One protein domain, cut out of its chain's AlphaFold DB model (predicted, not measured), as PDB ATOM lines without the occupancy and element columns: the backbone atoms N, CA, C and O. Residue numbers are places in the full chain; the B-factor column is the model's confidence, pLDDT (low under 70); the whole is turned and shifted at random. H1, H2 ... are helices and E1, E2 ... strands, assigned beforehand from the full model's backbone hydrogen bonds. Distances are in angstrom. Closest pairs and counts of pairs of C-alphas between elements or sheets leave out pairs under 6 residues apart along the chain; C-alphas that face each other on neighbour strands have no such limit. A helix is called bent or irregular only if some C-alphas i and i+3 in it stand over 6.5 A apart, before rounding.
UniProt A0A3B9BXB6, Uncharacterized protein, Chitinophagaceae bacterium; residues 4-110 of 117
ATOM      1  N   LEU A   4     201.065 233.485 138.276       89.56
ATOM      2  CA  LEU A   4     202.301 233.064 137.638       89.56
ATOM      3  C   LEU A   4     202.267 231.543 137.479       89.56
ATOM      4  O   LEU A   4     201.978 230.822 138.433       89.56
ATOM      5  N   HIS A   5     202.545 231.064 136.271       86.88
ATOM      6  CA  HIS A   5     202.727 229.651 135.954       86.88
ATOM      7  C   HIS A   5     204.094 229.495 135.299       86.88
ATOM      8  O   HIS A   5     204.487 230.356 134.514       86.88
ATOM      9  N   TRP A   6     204.829 228.450 135.663       86.00
ATOM     10  CA  TRP A   6     206.108 228.133 135.039       86.00
ATOM     11  C   TRP A   6     206.441 226.650 135.201       86.00
ATOM     12  O   TRP A   6     206.021 225.980 136.149       86.00
ATOM     13  N   GLY A   7     207.250 226.119 134.285       81.69
ATOM     14  CA  GLY A   7     207.584 224.697 134.282       81.69
ATOM     15  C   GLY A   7     206.342 223.817 134.094       81.69
ATOM     16  O   GLY A   7     205.315 224.263 133.610       81.69
ATOM     17  N   LYS A   8     206.421 222.531 134.456       77.44
ATOM     18  CA  LYS A   8     205.313 221.599 134.171       77.44
ATOM     19  C   LYS A   8     204.115 221.726 135.115       77.44
ATOM     20  O   LYS A   8     203.008 221.438 134.691       77.44
ATOM     21  N   ASN A   9     204.342 222.079 136.382       85.50
ATOM     22  CA  ASN A   9     203.308 222.044 137.428       85.50
ATOM     23  C   ASN A   9     203.436 223.176 138.465       85.50
ATOM     24  O   ASN A   9     202.670 223.194 139.432       85.50
ATOM     25  N   GLN A  10     204.383 224.108 138.305       87.81
ATOM     26  CA  GLN A  10     204.569 225.179 139.283       87.81
ATOM     27  C   GLN A  10     203.643 226.342 138.955       87.81
ATOM     28  O   GLN A  10     203.552 226.814 137.822       87.81
ATOM     29  N   HIS A  11     202.916 226.780 139.968       91.31
ATOM     30  CA  HIS A  11     202.032 227.916 139.862       91.31
ATOM     31  C   HIS A  11     201.912 228.593 141.211       91.31
ATOM     32  O   HIS A  11     201.903 227.943 142.253       91.31
ATOM     33  N   MET A  12     201.798 229.910 141.183       92.75
ATOM     34  CA  MET A  12     201.739 230.714 142.387       92.75
ATOM     35  C   MET A  12     201.043 232.031 142.076       92.75
ATOM     36  O   MET A  12     201.157 232.569 140.971       92.75
ATOM     37  N   PHE A  13     200.306 232.569 143.039       92.00
ATOM     38  CA  PHE A  13     199.816 233.936 142.910       92.00
ATOM     39  C   PHE A  13     200.935 234.936 143.201       92.00
ATOM     40  O   PHE A  13     201.781 234.701 144.057       92.00
ATOM     41  N   LEU A  14     200.905 236.095 142.545       89.56
ATOM     42  CA  LEU A  14     201.924 237.134 142.720       89.56
ATOM     43  C   LEU A  14     202.067 237.579 144.185       89.56
ATOM     44  O   LEU A  14     203.183 237.728 144.655       89.56
ATOM     45  N   PHE A  15     200.966 237.674 144.940       89.88
ATOM     46  CA  PHE A  15     201.031 238.018 146.368       89.88
ATOM     47  C   PHE A  15     201.689 236.922 147.227       89.88
ATOM     48  O   PHE A  15     202.285 237.224 148.256       89.88
ATOM     49  N   GLN A  16     201.570 235.648 146.829       93.25
ATOM     50  CA  GLN A  16     202.239 234.537 147.513       93.25
ATOM     51  C   GLN A  16     203.737 234.599 147.233       93.25
ATOM     52  O   GLN A  16     204.528 234.530 148.165       93.25
ATOM     53  N   ALA A  17     204.110 234.841 145.972       90.50
ATOM     54  CA  ALA A  17     205.502 235.043 145.585       90.50
ATOM     55  C   ALA A  17     206.126 236.234 146.328       90.50
ATOM     56  O   ALA A  17     207.250 236.137 146.809       90.50
ATOM     57  N   GLU A  18     205.393 237.337 146.484       90.62
ATOM     58  CA  GLU A  18     205.835 238.495 147.268       90.62
ATOM     59  C   GLU A  18     206.014 238.160 148.751       90.62
ATOM     60  O   GLU A  18     207.031 238.524 149.337       90.62
ATOM     61  N   ALA A  19     205.066 237.446 149.363       91.94
ATOM     62  CA  ALA A  19     205.180 237.028 150.758       91.94
ATOM     63  C   ALA A  19     206.387 236.102 150.981       91.94
ATOM     64  O   ALA A  19     207.131 236.284 151.948       91.94
ATOM     65  N   ASP A  20     206.613 235.156 150.067       91.81
ATOM     66  CA  ASP A  20     207.773 234.266 150.096       91.81
ATOM     67  C   ASP A  20     209.079 235.053 149.937       91.81
ATOM     68  O   ASP A  20     210.016 234.860 150.713       91.81
ATOM     69  N   ILE A  21     209.129 235.999 148.994       91.94
ATOM     70  CA  ILE A  21     210.268 236.907 148.808       91.94
ATOM     71  C   ILE A  21     210.542 237.702 150.086       91.94
ATOM     72  O   ILE A  21     211.680 237.729 150.540       91.94
ATOM     73  N   LEU A  22     209.531 238.334 150.686       92.00
ATOM     74  CA  LEU A  22     209.703 239.157 151.887       92.00
ATOM     75  C   LEU A  22     210.192 238.328 153.075       92.00
ATOM     76  O   LEU A  22     211.091 238.753 153.800       92.00
ATOM     77  N   ARG A  23     209.640 237.124 153.256       93.19
ATOM     78  CA  ARG A  23     210.081 236.192 154.296       93.19
ATOM     79  C   ARG A  23     211.540 235.787 154.089       93.19
ATOM     80  O   ARG A  23     212.324 235.818 155.035       93.19
ATOM     81  N   ASN A  24     211.904 235.414 152.867       90.88
ATOM     82  CA  ASN A  24     213.242 234.914 152.573       90.88
ATOM     83  C   ASN A  24     214.295 236.025 152.506       90.88
ATOM     84  O   ASN A  24     215.443 235.777 152.855       90.88
ATOM     85  N   LEU A  25     213.907 237.256 152.171       89.81
ATOM     86  CA  LEU A  25     214.781 238.425 152.241       89.81
ATOM     87  C   LEU A  25     215.245 238.707 153.681       89.81
ATOM     88  O   LEU A  25     216.360 239.177 153.876       89.81
ATOM     89  N   ILE A  26     214.419 238.393 154.690       90.62
ATOM     90  CA  ILE A  26     214.778 238.528 156.113       90.62
ATOM     91  C   ILE A  26     215.662 237.362 156.578       90.62
ATOM     92  O   ILE A  26     216.602 237.571 157.339       90.62
ATOM     93  N   LEU A  27     215.352 236.133 156.151       91.94
ATOM     94  CA  LEU A  27     216.044 234.927 156.621       91.94
ATOM     95  C   LEU A  27     217.390 234.682 155.922       91.94
ATOM     96  O   LEU A  27     218.300 234.144 156.544       91.94
ATOM     97  N   GLN A  28     217.492 235.012 154.631       91.44
ATOM     98  CA  GLN A  28     218.646 234.738 153.763       91.44
ATOM     99  C   GLN A  28     218.844 235.883 152.750       91.44
ATOM    100  O   GLN A  28     218.638 235.695 151.545       91.44
ATOM    101  N   PRO A  29     219.210 237.092 153.214       86.50
ATOM    102  CA  PRO A  29     219.271 238.281 152.371       86.50
ATOM    103  C   PRO A  29     220.217 238.119 151.178       86.50
ATOM    104  O   PRO A  29     219.861 238.544 150.080       86.50
ATOM    105  N   GLU A  30     221.374 237.459 151.335       89.25
ATOM    106  CA  GLU A  30     222.348 237.299 150.244       89.25
ATOM    107  C   GLU A  30     221.762 236.675 148.967       89.25
ATOM    108  O   GLU A  30     222.156 237.054 147.865       89.25
ATOM    109  N   ASN A  31     220.772 235.787 149.096       85.50
ATOM    110  CA  ASN A  31     220.165 235.079 147.967       85.50
ATOM    111  C   ASN A  31     219.044 235.879 147.277       85.50
ATOM    112  O   ASN A  31     218.632 235.528 146.172       85.50
ATOM    113  N   TYR A  32     218.544 236.945 147.912       87.56
ATOM    114  CA  TYR A  32     217.367 237.703 147.462       87.56
ATOM    115  C   TYR A  32     217.682 239.161 147.095       87.56
ATOM    116  O   TYR A  32     216.800 239.893 146.640       87.56
ATOM    117  N   LEU A  33     218.950 239.572 147.189       87.62
ATOM    118  CA  LEU A  33     219.459 240.861 146.709       87.62
ATOM    119  C   LEU A  33     219.631 240.895 145.176       87.62
ATOM    120  O   LEU A  33     220.649 241.345 144.653       87.62
ATOM    121  N   HIS A  34     218.630 240.422 144.428       86.75
ATOM    122  CA  HIS A  34     218.635 240.468 142.967       86.75
ATOM    123  C   HIS A  34     217.841 241.683 142.450       86.75
ATOM    124  O   HIS A  34     216.737 241.937 142.942       86.75
ATOM    125  N   PRO A  35     218.305 242.405 141.409       87.44
ATOM    126  CA  PRO A  35     217.579 243.548 140.846       87.44
ATOM    127  C   PRO A  35     216.123 243.249 140.463       87.44
ATOM    128  O   PRO A  35     215.246 244.051 140.755       87.44
ATOM    129  N   PHE A  36     215.828 242.078 139.885       85.81
ATOM    130  CA  PHE A  36     214.446 241.674 139.554       85.81
ATOM    131  C   PHE A  36     213.527 241.461 140.767       85.81
ATOM    132  O   PHE A  36     212.314 241.446 140.592       85.81
ATOM    133  N   ILE A  37     214.081 241.319 141.972       89.19
ATOM    134  CA  ILE A  37     213.325 241.228 143.227       89.19
ATOM    135  C   ILE A  37     213.206 242.621 143.852       89.19
ATOM    136  O   ILE A  37     212.122 243.066 144.216       89.19
ATOM    137  N   LEU A  38     214.320 243.346 143.931       91.56
ATOM    138  CA  LEU A  38     214.371 244.650 144.589       91.56
ATOM    139  C   LEU A  38     213.639 245.743 143.803       91.56
ATOM    140  O   LEU A  38     213.010 246.605 144.407       91.56
ATOM    141  N   LEU A  39     213.691 245.712 142.470       93.31
ATOM    142  CA  LEU A  39     213.043 246.700 141.608       93.31
ATOM    143  C   LEU A  39     211.511 246.738 141.779       93.31
ATOM    144  O   LEU A  39     210.988 247.831 142.008       93.31
ATOM    145  N   PRO A  40     210.767 245.612 141.704       91.81
ATOM    146  CA  PRO A  40     209.327 245.633 141.958       91.81
ATOM    147  C   PRO A  40     208.996 246.016 143.405       91.81
ATOM    148  O   PRO A  40     208.104 246.839 143.603       91.81
ATOM    149  N   LEU A  41     209.746 245.522 144.400       93.56
ATOM    150  CA  LEU A  41     209.546 245.906 145.807       93.56
ATOM    151  C   LEU A  41     209.734 247.416 146.015       93.56
ATOM    152  O   LEU A  41     208.923 248.076 146.663       93.56
ATOM    153  N   PHE A  42     210.769 247.994 145.408       94.69
ATOM    154  CA  PHE A  42     211.003 249.434 145.435       94.69
ATOM    155  C   PHE A  42     209.867 250.206 144.755       94.69
ATOM    156  O   PHE A  42     209.379 251.197 145.299       94.69
ATOM    157  N   GLY A  43     209.389 249.726 143.603       94.62
ATOM    158  CA  GLY A  43     208.233 250.300 142.917       94.62
ATOM    159  C   GLY A  43     206.977 250.328 143.794       94.62
ATOM    160  O   GLY A  43     206.295 251.353 143.857       94.62
ATOM    161  N   GLN A  44     206.713 249.248 144.537       93.75
ATOM    162  CA  GLN A  44     205.607 249.177 145.497       93.75
ATOM    163  C   GLN A  44     205.755 250.203 146.619       93.75
ATOM    164  O   GLN A  44     204.798 250.915 146.916       93.75
ATOM    165  N   VAL A  45     206.952 250.348 147.194       95.12
ATOM    166  CA  VAL A  45     207.219 251.365 148.224       95.12
ATOM    167  C   VAL A  45     206.962 252.775 147.686       95.12
ATOM    168  O   VAL A  45     206.290 253.565 148.350       95.12
ATOM    169  N   LEU A  46     207.425 253.098 146.473       95.12
ATOM    170  CA  LEU A  46     207.175 254.408 145.860       95.12
ATOM    171  C   LEU A  46     205.679 254.683 145.661       95.12
ATOM    172  O   LEU A  46     205.222 255.793 145.945       95.12
ATOM    173  N   LEU A  47     204.908 253.690 145.208       92.50
ATOM    174  CA  LEU A  47     203.462 253.838 145.036       92.50
ATOM    175  C   LEU A  47     202.720 253.966 146.368       92.50
ATOM    176  O   LEU A  47     201.802 254.776 146.465       92.50
ATOM    177  N   LEU A  48     203.141 253.243 147.407       94.38
ATOM    178  CA  LEU A  48     202.586 253.393 148.754       94.38
ATOM    179  C   LEU A  48     202.846 254.798 149.310       94.38
ATOM    180  O   LEU A  48     201.932 255.445 149.822       94.38
ATOM    181  N   VAL A  49     204.068 255.314 149.148       92.75
ATOM    182  CA  VAL A  49     204.410 256.692 149.531       92.75
ATOM    183  C   VAL A  49     203.559 257.697 148.756       92.75
ATOM    184  O   VAL A  49     203.054 258.658 149.339       92.75
ATOM    185  N   ALA A  50     203.381 257.473 147.456       91.44
ATOM    186  CA  ALA A  50     202.565 258.324 146.610       91.44
ATOM    187  C   ALA A  50     201.076 258.306 146.979       91.44
ATOM    188  O   ALA A  50     200.423 259.342 146.904       91.44
ATOM    189  N   PHE A  51     200.558 257.152 147.397       90.31
ATOM    190  CA  PHE A  51     199.174 256.992 147.827       90.31
ATOM    191  C   PHE A  51     198.895 257.727 149.144       90.31
ATOM    192  O   PHE A  51     197.879 258.403 149.275       90.31
ATOM    193  N   ILE A  52     199.819 257.649 150.106       94.75
ATOM    194  CA  ILE A  52     199.664 258.292 151.422       94.75
ATOM    195  C   ILE A  52     199.864 259.814 151.331       94.75
ATOM    196  O   ILE A  52     199.307 260.568 152.130       94.75
ATOM    197  N   ARG A  53     200.664 260.298 150.371       90.38
ATOM    198  CA  ARG A  53     200.987 261.725 150.231       90.38
ATOM    199  C   ARG A  53     200.232 262.371 149.060       90.38
ATOM    200  O   ARG A  53     200.711 262.305 147.929       90.38
ATOM    201  N   PRO A  54     199.153 263.142 149.307       72.00
ATOM    202  CA  PRO A  54     198.325 263.729 148.244       72.00
ATOM    203  C   PRO A  54     199.045 264.771 147.365       72.00
ATOM    204  O   PRO A  54     198.531 265.145 146.316       72.00
ATOM    205  N   LYS A  55     200.230 265.251 147.769       84.38
ATOM    206  CA  LYS A  55     201.064 266.209 147.014       84.38
ATOM    207  C   LYS A  55     202.390 265.607 146.530       84.38
ATOM    208  O   LYS A  55     203.383 266.321 146.398       84.38
ATOM    209  N   VAL A  56     202.455 264.292 146.341       82.81
ATOM    210  CA  VAL A  56     203.669 263.655 145.817       82.81
ATOM    211  C   VAL A  56     203.942 264.124 144.380       82.81
ATOM    212  O   VAL A  56     203.020 264.351 143.599       82.81
ATOM    213  N   ALA A  57     205.214 264.275 144.014       84.44
ATOM    214  CA  ALA A  57     205.580 264.636 142.651       84.44
ATOM    215  C   ALA A  57     205.171 263.530 141.663       84.44
ATOM    216  O   ALA A  57     205.432 262.350 141.907       84.44
ATOM    217  N   ASN A  58     204.624 263.920 140.508       83.62
ATOM    218  CA  ASN A  58     204.191 262.999 139.446       83.62
ATOM    219  C   ASN A  58     205.283 261.996 139.029       83.62
ATOM    220  O   ASN A  58     204.976 260.865 138.664       83.62
ATOM    221  N   TRP A  59     206.562 262.378 139.116       87.25
ATOM    222  CA  TRP A  59     207.685 261.488 138.810       87.25
ATOM    223  C   TRP A  59     207.786 260.289 139.757       87.25
ATOM    224  O   TRP A  59     208.097 259.203 139.293       87.25
ATOM    225  N   ILE A  60     207.474 260.436 141.049       90.31
ATOM    226  CA  ILE A  60     207.523 259.319 142.011       90.31
ATOM    227  C   ILE A  60     206.469 258.266 141.654       90.31
ATOM    228  O   ILE A  60     206.769 257.074 141.630       90.31
ATOM    229  N   GLN A  61     205.258 258.716 141.317       90.38
ATOM    230  CA  GLN A  61     204.178 257.848 140.846       90.38
ATOM    231  C   GLN A  61     204.565 257.130 139.551       90.38
ATOM    232  O   GLN A  61     204.434 255.911 139.468       90.38
ATOM    233  N   ILE A  62     205.073 257.869 138.554       90.88
ATOM    234  CA  ILE A  62     205.508 257.291 137.274       90.88
ATOM    235  C   ILE A  62     206.605 256.252 137.497       90.88
ATOM    236  O   ILE A  62     206.489 255.146 136.983       90.88
ATOM    237  N   THR A  63     207.647 256.577 138.263       92.56
ATOM    238  CA  THR A  63     208.759 255.657 138.516       92.56
ATOM    239  C   THR A  63     208.274 254.394 139.221       92.56
ATOM    240  O   THR A  63     208.603 253.296 138.781       92.56
ATOM    241  N   GLY A  64     207.429 254.527 140.251       93.75
ATOM    242  CA  GLY A  64     206.838 253.377 140.939       93.75
ATOM    243  C   GLY A  64     206.020 252.482 140.003       93.75
ATOM    244  O   GLY A  64     206.193 251.263 139.998       93.75
ATOM    245  N   MET A  65     205.187 253.089 139.149       93.31
ATOM    246  CA  MET A  65     204.422 252.369 138.128       93.31
ATOM    247  C   MET A  65     205.323 251.685 137.098       93.31
ATOM    248  O   MET A  65     205.075 250.529 136.779       93.31
ATOM    249  N   LEU A  66     206.367 252.353 136.599       92.56
ATOM    250  CA  LEU A  66     207.280 251.798 135.592       92.56
ATOM    251  C   LEU A  66     208.075 250.602 136.124       92.56
ATOM    252  O   LEU A  66     208.198 249.602 135.418       92.56
ATOM    253  N   CYS A  67     208.567 250.673 137.365       93.19
ATOM    254  CA  CYS A  67     209.261 249.559 138.015       93.19
ATOM    255  C   CYS A  67     208.390 248.294 138.056       93.19
ATOM    256  O   CYS A  67     208.862 247.206 137.729       93.19
ATOM    257  N   LEU A  68     207.109 248.442 138.408       93.00
ATOM    258  CA  LEU A  68     206.159 247.328 138.441       93.00
ATOM    259  C   LEU A  68     205.723 246.889 137.042       93.00
ATOM    260  O   LEU A  68     205.641 245.693 136.768       93.00
ATOM    261  N   ALA A  69     205.484 247.843 136.141       92.62
ATOM    262  CA  ALA A  69     205.082 247.572 134.768       92.62
ATOM    263  C   ALA A  69     206.111 246.738 134.021       92.62
ATOM    264  O   ALA A  69     205.712 245.854 133.274       92.62
ATOM    265  N   LEU A  70     207.407 246.947 134.262       91.94
ATOM    266  CA  LEU A  70     208.455 246.135 133.653       91.94
ATOM    267  C   LEU A  70     208.287 244.641 133.982       91.94
ATOM    268  O   LEU A  70     208.306 243.804 133.080       91.94
ATOM    269  N   ILE A  71     208.069 244.308 135.259       91.56
ATOM    270  CA  ILE A  71     207.896 242.919 135.707       91.56
ATOM    271  C   ILE A  71     206.563 242.345 135.222       91.56
ATOM    272  O   ILE A  71     206.526 241.238 134.686       91.56
ATOM    273  N   ILE A  72     205.470 243.100 135.355       92.25
ATOM    274  CA  ILE A  72     204.145 242.647 134.911       92.25
ATOM    275  C   ILE A  72     204.106 242.441 133.392       92.25
ATOM    276  O   ILE A  72     203.506 241.476 132.922       92.25
ATOM    277  N   PHE A  73     204.783 243.292 132.622       92.25
ATOM    278  CA  PHE A  73     204.899 243.130 131.178       92.25
ATOM    279  C   PHE A  73     205.695 241.876 130.813       92.25
ATOM    280  O   PHE A  73     205.295 241.156 129.903       92.25
ATOM    281  N   MET A  74     206.761 241.553 131.554       90.94
ATOM    282  CA  MET A  74     207.467 240.276 131.396       90.94
ATOM    283  C   MET A  74     206.548 239.078 131.660       90.94
ATOM    284  O   MET A  74     206.547 238.132 130.882       90.94
ATOM    285  N   ILE A  75     205.727 239.125 132.713       91.94
ATOM    286  CA  ILE A  75     204.761 238.058 133.025       91.94
ATOM    287  C   ILE A  75     203.712 237.928 131.917       91.94
ATOM    288  O   ILE A  75     203.378 236.815 131.516       91.94
ATOM    289  N   LEU A  76     203.214 239.050 131.394       92.81
ATOM    290  CA  LEU A  76     202.294 239.060 130.259       92.81
ATOM    291  C   LEU A  76     202.950 238.458 129.009       92.81
ATOM    292  O   LEU A  76     202.338 237.634 128.338       92.81
ATOM    293  N   PHE A  77     204.200 238.829 128.728       92.62
ATOM    294  CA  PHE A  77     204.984 238.309 127.609       92.62
ATOM    295  C   PHE A  77     205.205 236.796 127.719       92.62
ATOM    296  O   PHE A  77     204.951 236.067 126.763       92.62
ATOM    297  N   ILE A  78     205.586 236.308 128.902       91.62
ATOM    298  CA  ILE A  78     205.718 234.871 129.177       91.62
ATOM    299  C   ILE A  78     204.367 234.176 129.000       91.62
ATOM    300  O   ILE A  78     204.309 233.152 128.335       91.62
ATOM    301  N   GLY A  79     203.276 234.754 129.506       90.94
ATOM    302  CA  GLY A  79     201.932 234.195 129.347       90.94
ATOM    303  C   GLY A  79     201.438 234.132 127.897       90.94
ATOM    304  O   GLY A  79     200.544 233.342 127.605       90.94
ATOM    305  N   ILE A  80     201.995 234.944 126.991       93.00
ATOM    306  CA  ILE A  80     201.738 234.864 125.546       93.00
ATOM    307  C   ILE A  80     202.565 233.738 124.907       93.00
ATOM    308  O   ILE A  80     202.037 233.003 124.076       93.00
ATOM    309  N   ILE A  81     203.843 233.600 125.284       92.56
ATOM    310  CA  ILE A  81     204.742 232.551 124.764       92.56
ATOM    311  C   ILE A  81     204.300 231.164 125.231       92.56
ATOM    312  O   ILE A  81     204.242 230.226 124.441       92.56
ATOM    313  N   GLU A  82     204.010 231.039 126.520       87.25
ATOM    314  CA  GLU A  82     203.430 229.865 127.150       87.25
ATOM    315  C   GLU A  82     201.941 230.171 127.330       87.25
ATOM    316  O   GLU A  82     201.603 230.793 128.336       87.25
ATOM    317  N   PRO A  83     201.071 229.830 126.348       83.38
ATOM    318  CA  PRO A  83     199.727 230.392 126.168       83.38
ATOM    319  C   PRO A  83     198.795 230.074 127.344       83.38
ATOM    320  O   PRO A  83     197.914 229.214 127.298       83.38
ATOM    321  N   SER A  84     198.993 230.815 128.425       90.06
ATOM    322  CA  SER A  84     198.385 230.625 129.725       90.06
ATOM    323  C   SER A  84     197.375 231.733 129.920       90.06
ATOM    324  O   SER A  84     197.688 232.854 130.331       90.06
ATOM    325  N   TRP A  85     196.116 231.402 129.645       89.94
ATOM    326  CA  TRP A  85     195.014 232.359 129.733       89.94
ATOM    327  C   TRP A  85     194.918 233.011 131.117       89.94
ATOM    328  O   TRP A  85     194.567 234.181 131.238       89.94
ATOM    329  N   LYS A  86     195.292 232.270 132.169       91.62
ATOM    330  CA  LYS A  86     195.320 232.767 133.548       91.62
ATOM    331  C   LYS A  86     196.375 233.856 133.737       91.62
ATOM    332  O   LYS A  86     196.071 234.876 134.346       91.62
ATOM    333  N   MET A  87     197.584 233.669 133.202       92.50
ATOM    334  CA  MET A  87     198.648 234.675 133.288       92.50
ATOM    335  C   MET A  87     198.251 235.937 132.526       92.50
ATOM    336  O   MET A  87     198.246 237.018 133.115       92.50
ATOM    337  N   ILE A  88     197.806 235.784 131.272       93.88
ATOM    338  CA  ILE A  88     197.388 236.899 130.410       93.88
ATOM    339  C   ILE A  88     196.261 237.705 131.065       93.88
ATOM    340  O   ILE A  88     196.384 238.919 131.231       93.88
ATOM    341  N   LEU A  89     195.178 237.040 131.486       92.75
ATOM    342  CA  LEU A  89     194.039 237.707 132.123       92.75
ATOM    343  C   LEU A  89     194.402 238.354 133.461       92.75
ATOM    344  O   LEU A  89     193.788 239.345 133.842       92.75
ATOM    345  N   SER A  90     195.370 237.801 134.192       92.69
ATOM    346  CA  SER A  90     195.763 238.348 135.491       92.69
ATOM    347  C   SER A  90     196.695 239.561 135.380       92.69
ATOM    348  O   SER A  90     196.624 240.452 136.226       92.69
ATOM    349  N   ALA A  91     197.535 239.615 134.341       92.62
ATOM    350  CA  ALA A  91     198.487 240.698 134.093       92.62
ATOM    351  C   ALA A  91     197.884 241.852 133.267       92.62
ATOM    352  O   ALA A  91     198.352 242.994 133.347       92.62
ATOM    353  N   SER A  92     196.828 241.587 132.492       91.75
ATOM    354  CA  SER A  92     196.196 242.592 131.633       91.75
ATOM    355  C   SER A  92     195.610 243.804 132.375       91.75
ATOM    356  O   SER A  92     195.842 244.912 131.890       91.75
ATOM    357  N   PRO A  93     194.945 243.698 133.549       92.25
ATOM    358  CA  PRO A  93     194.299 244.858 134.166       92.25
ATOM    359  C   PRO A  93     195.317 245.923 134.575       92.25
ATOM    360  O   PRO A  93     195.134 247.103 134.288       92.25
ATOM    361  N   PHE A  94     196.430 245.501 135.183       91.06
ATOM    362  CA  PHE A  94     197.514 246.408 135.553       91.06
ATOM    363  C   PHE A  94     198.162 247.035 134.316       91.06
ATOM    364  O   PHE A  94     198.375 248.245 134.275       91.06
ATOM    365  N   THR A  95     198.428 246.228 133.285       91.19
ATOM    366  CA  THR A  95     199.058 246.703 132.045       91.19
ATOM    367  C   THR A  95     198.193 247.758 131.352       91.19
ATOM    368  O   THR A  95     198.697 248.806 130.956       91.19
ATOM    369  N   LEU A  96     196.878 247.533 131.271       93.38
ATOM    370  CA  LEU A  96     195.924 248.476 130.682       93.38
ATOM    371  C   LEU A  96     195.852 249.791 131.463       93.38
ATOM    372  O   LEU A  96     195.932 250.860 130.859       93.38
ATOM    373  N   VAL A  97     195.747 249.724 132.795       92.25
ATOM    374  CA  VAL A  97     195.722 250.920 133.653       92.25
ATOM    375  C   VAL A  97     197.026 251.704 133.531       92.25
ATOM    376  O   VAL A  97     196.992 252.923 133.375       92.25
ATOM    377  N   CYS A  98     198.170 251.019 133.536       90.81
ATOM    378  CA  CYS A  98     199.473 251.656 133.376       90.81
ATOM    379  C   CYS A  98     199.588 252.361 132.016       90.81
ATOM    380  O   CYS A  98     199.955 253.536 131.958       90.81
ATOM    381  N   CYS A  99     199.227 251.680 130.923       91.25
ATOM    382  CA  CYS A  99     199.228 252.265 129.583       91.25
ATOM    383  C   CYS A  99     198.311 253.489 129.503       91.25
ATOM    384  O   CYS A  99     198.731 254.541 129.021       91.25
ATOM    385  N   TRP A 100     197.083 253.386 130.015       93.12
ATOM    386  CA  TRP A 100     196.150 254.509 130.024       93.12
ATOM    387  C   TRP A 100     196.704 255.691 130.821       93.12
ATOM    388  O   TRP A 100     196.727 256.812 130.314       93.12
ATOM    389  N   HIS A 101     197.223 255.455 132.023       90.44
ATOM    390  CA  HIS A 101     197.778 256.513 132.859       90.44
ATOM    391  C   HIS A 101     198.931 257.258 132.161       90.44
ATOM    392  O   HIS A 101     198.963 258.491 132.133       90.44
ATOM    393  N   VAL A 102     199.856 256.524 131.533       87.38
ATOM    394  CA  VAL A 102     200.963 257.119 130.767       87.38
ATOM    395  C   VAL A 102     200.441 257.922 129.569       87.38
ATOM    396  O   VAL A 102     200.877 259.054 129.353       87.38
ATOM    397  N   LEU A 103     199.472 257.394 128.817       89.50
ATOM    398  CA  LEU A 103     198.872 258.095 127.676       89.50
ATOM    399  C   LEU A 103     198.143 259.380 128.096       89.50
ATOM    400  O   LEU A 103     198.311 260.416 127.451       89.50
ATOM    401  N   ALA A 104     197.383 259.346 129.191       88.50
ATOM    402  CA  ALA A 104     196.694 260.513 129.741       88.50
ATOM    403  C   ALA A 104     197.688 261.615 130.161       88.50
ATOM    404  O   ALA A 104     197.472 262.805 129.915       88.50
ATOM    405  N   MET A 105     198.830 261.225 130.723       83.69
ATOM    406  CA  MET A 105     199.920 262.147 131.047       83.69
ATOM    407  C   MET A 105     200.575 262.768 129.808       83.69
ATOM    408  O   MET A 105     200.887 263.957 129.806       83.69
ATOM    409  N   ILE A 106     200.751 262.007 128.724       82.25
ATOM    410  CA  ILE A 106     201.276 262.551 127.461       82.25
ATOM    411  C   ILE A 106     200.282 263.548 126.846       82.25
ATOM    412  O   ILE A 106     200.691 264.572 126.298       82.25
ATOM    413  N   GLN A 107     198.976 263.286 126.954       81.62
ATOM    414  CA  GLN A 107     197.933 264.171 126.426       81.62
ATOM    415  C   GLN A 107     197.851 265.503 127.179       81.62
ATOM    416  O   GLN A 107     197.746 266.547 126.542       81.62
ATOM    417  N   THR A 108     197.967 265.492 128.509       74.44
ATOM    418  CA  THR A 108     197.915 266.714 129.335       74.44
ATOM    419  C   THR A 108     199.136 267.622 129.169       74.44
ATOM    420  O   THR A 108     199.045 268.818 129.429       74.44
ATOM    421  N   ARG A 109     200.270 267.098 128.680       63.03
ATOM    422  CA  ARG A 109     201.454 267.905 128.330       63.03
ATOM    423  C   ARG A 109     201.415 268.513 126.926       63.03
ATOM    424  O   ARG A 109     202.346 269.235 126.568       63.03
ATOM    425  N   ARG A 110     200.376 268.257 126.122       55.03
ATOM    426  CA  ARG A 110     200.227 268.915 124.816       55.03
ATOM    427  C   ARG A 110     199.856 270.386 125.043       55.03
ATOM    428  O   ARG A 110     198.839 270.641 125.687       55.03
TER     429      ARG A 110
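What this domain is: This is residues 4 to 110 of the 117 residues of an uncharacterized protein of Chitinophagaceae bacterium (UniProt A0A3B9BXB6). Three long helices make a zigzag: H4 is in the middle, H5 folds back along one side of it as a helical hairpin, and H3 lies at 45 degrees over the first half of H4, while H3 and H5 stay apart. A small hairpin of two strands, E1 and E2, followed by H1 and the short H2, runs across the end where H3 begins and where H4 turns into H5. The printed part has 107 residues, with two strands and then five helices named in the order E1, E2, H1, H2, H3, H4, H5; the two-stranded sheet is antiparallel and the class is mostly helix. It is only just compact, close to loose, with a radius of gyration of the C-alphas of 15.6 A and spans of 48 by 35 by 19 A.

How they stand to each other: Look first at E1, residues 4 to 6, and E2, residues 10 to 13, an antiparallel hairpin with directions 170 degrees apart. There you find N 4 and O 12 at 2.8 A and N 12 and O 4 at 2.9 A, within hydrogen-bond range. E1 comes nearest to H5, residues 85 to 108, at the C-alphas of Leu 4 and Met 87, 5.9 A apart. H5 touches H4, residues 58 to 81, closest at the C-alphas of Gly 79 and Met 87, 5.2 A; this helical hairpin runs opposite ways at a shallow tilt of 34 degrees, only just short of steep. H4 touches H3, residues 35 to 52, with its residues 60 to 71 alone, closest at the C-alphas of Gly 43 and Gly 64, 3.9 A, at a steep tilt of 45 degrees, opposite ways. H1, residues 14 to 27, is close to H3 but not clearly touching, about perpendicular at 73 degrees, with the C-alphas of Ile 21 and Ile 37 7.7 A apart. With residues 21 to 25 alone H1 touches H2, residues 29 to 32, closest at the C-alphas of Leu 25 and Tyr 32, 5.5 A. Every O i to N i+4 pair is within hydrogen-bond range in H1, against 13 of 14 in H3, 19 of 20 in H4 and 18 of 20 in H5; H2 is too short for such a pair.

Where its parts are: Find C-alpha 4 at (202.301, 233.064, 137.638), where E1 begins its 6.8 A; E2 covers 10.6 A, H1 19.9 A, H2 5.3 A and H3 25.5 A. H4 runs 33.8 A from C-alpha 58 at (204.191, 262.999, 139.446), with a kink of 28 degrees near residue 69. H5 runs 34.5 A to C-alpha 108 at (197.915, 266.714, 129.335), with a kink of 34 degrees near residue 93; it is only just irregular, with C-alphas 90 and 93 6.8 A apart.

The domain as a whole: The two C-alphas farthest apart are those of Leu 27 and Arg 110, at 49.2 A. The printed part has no cut, and each link between named elements is tight. The mean pLDDT of the printed part is 89.4, and residues 109 to 110 are under 70.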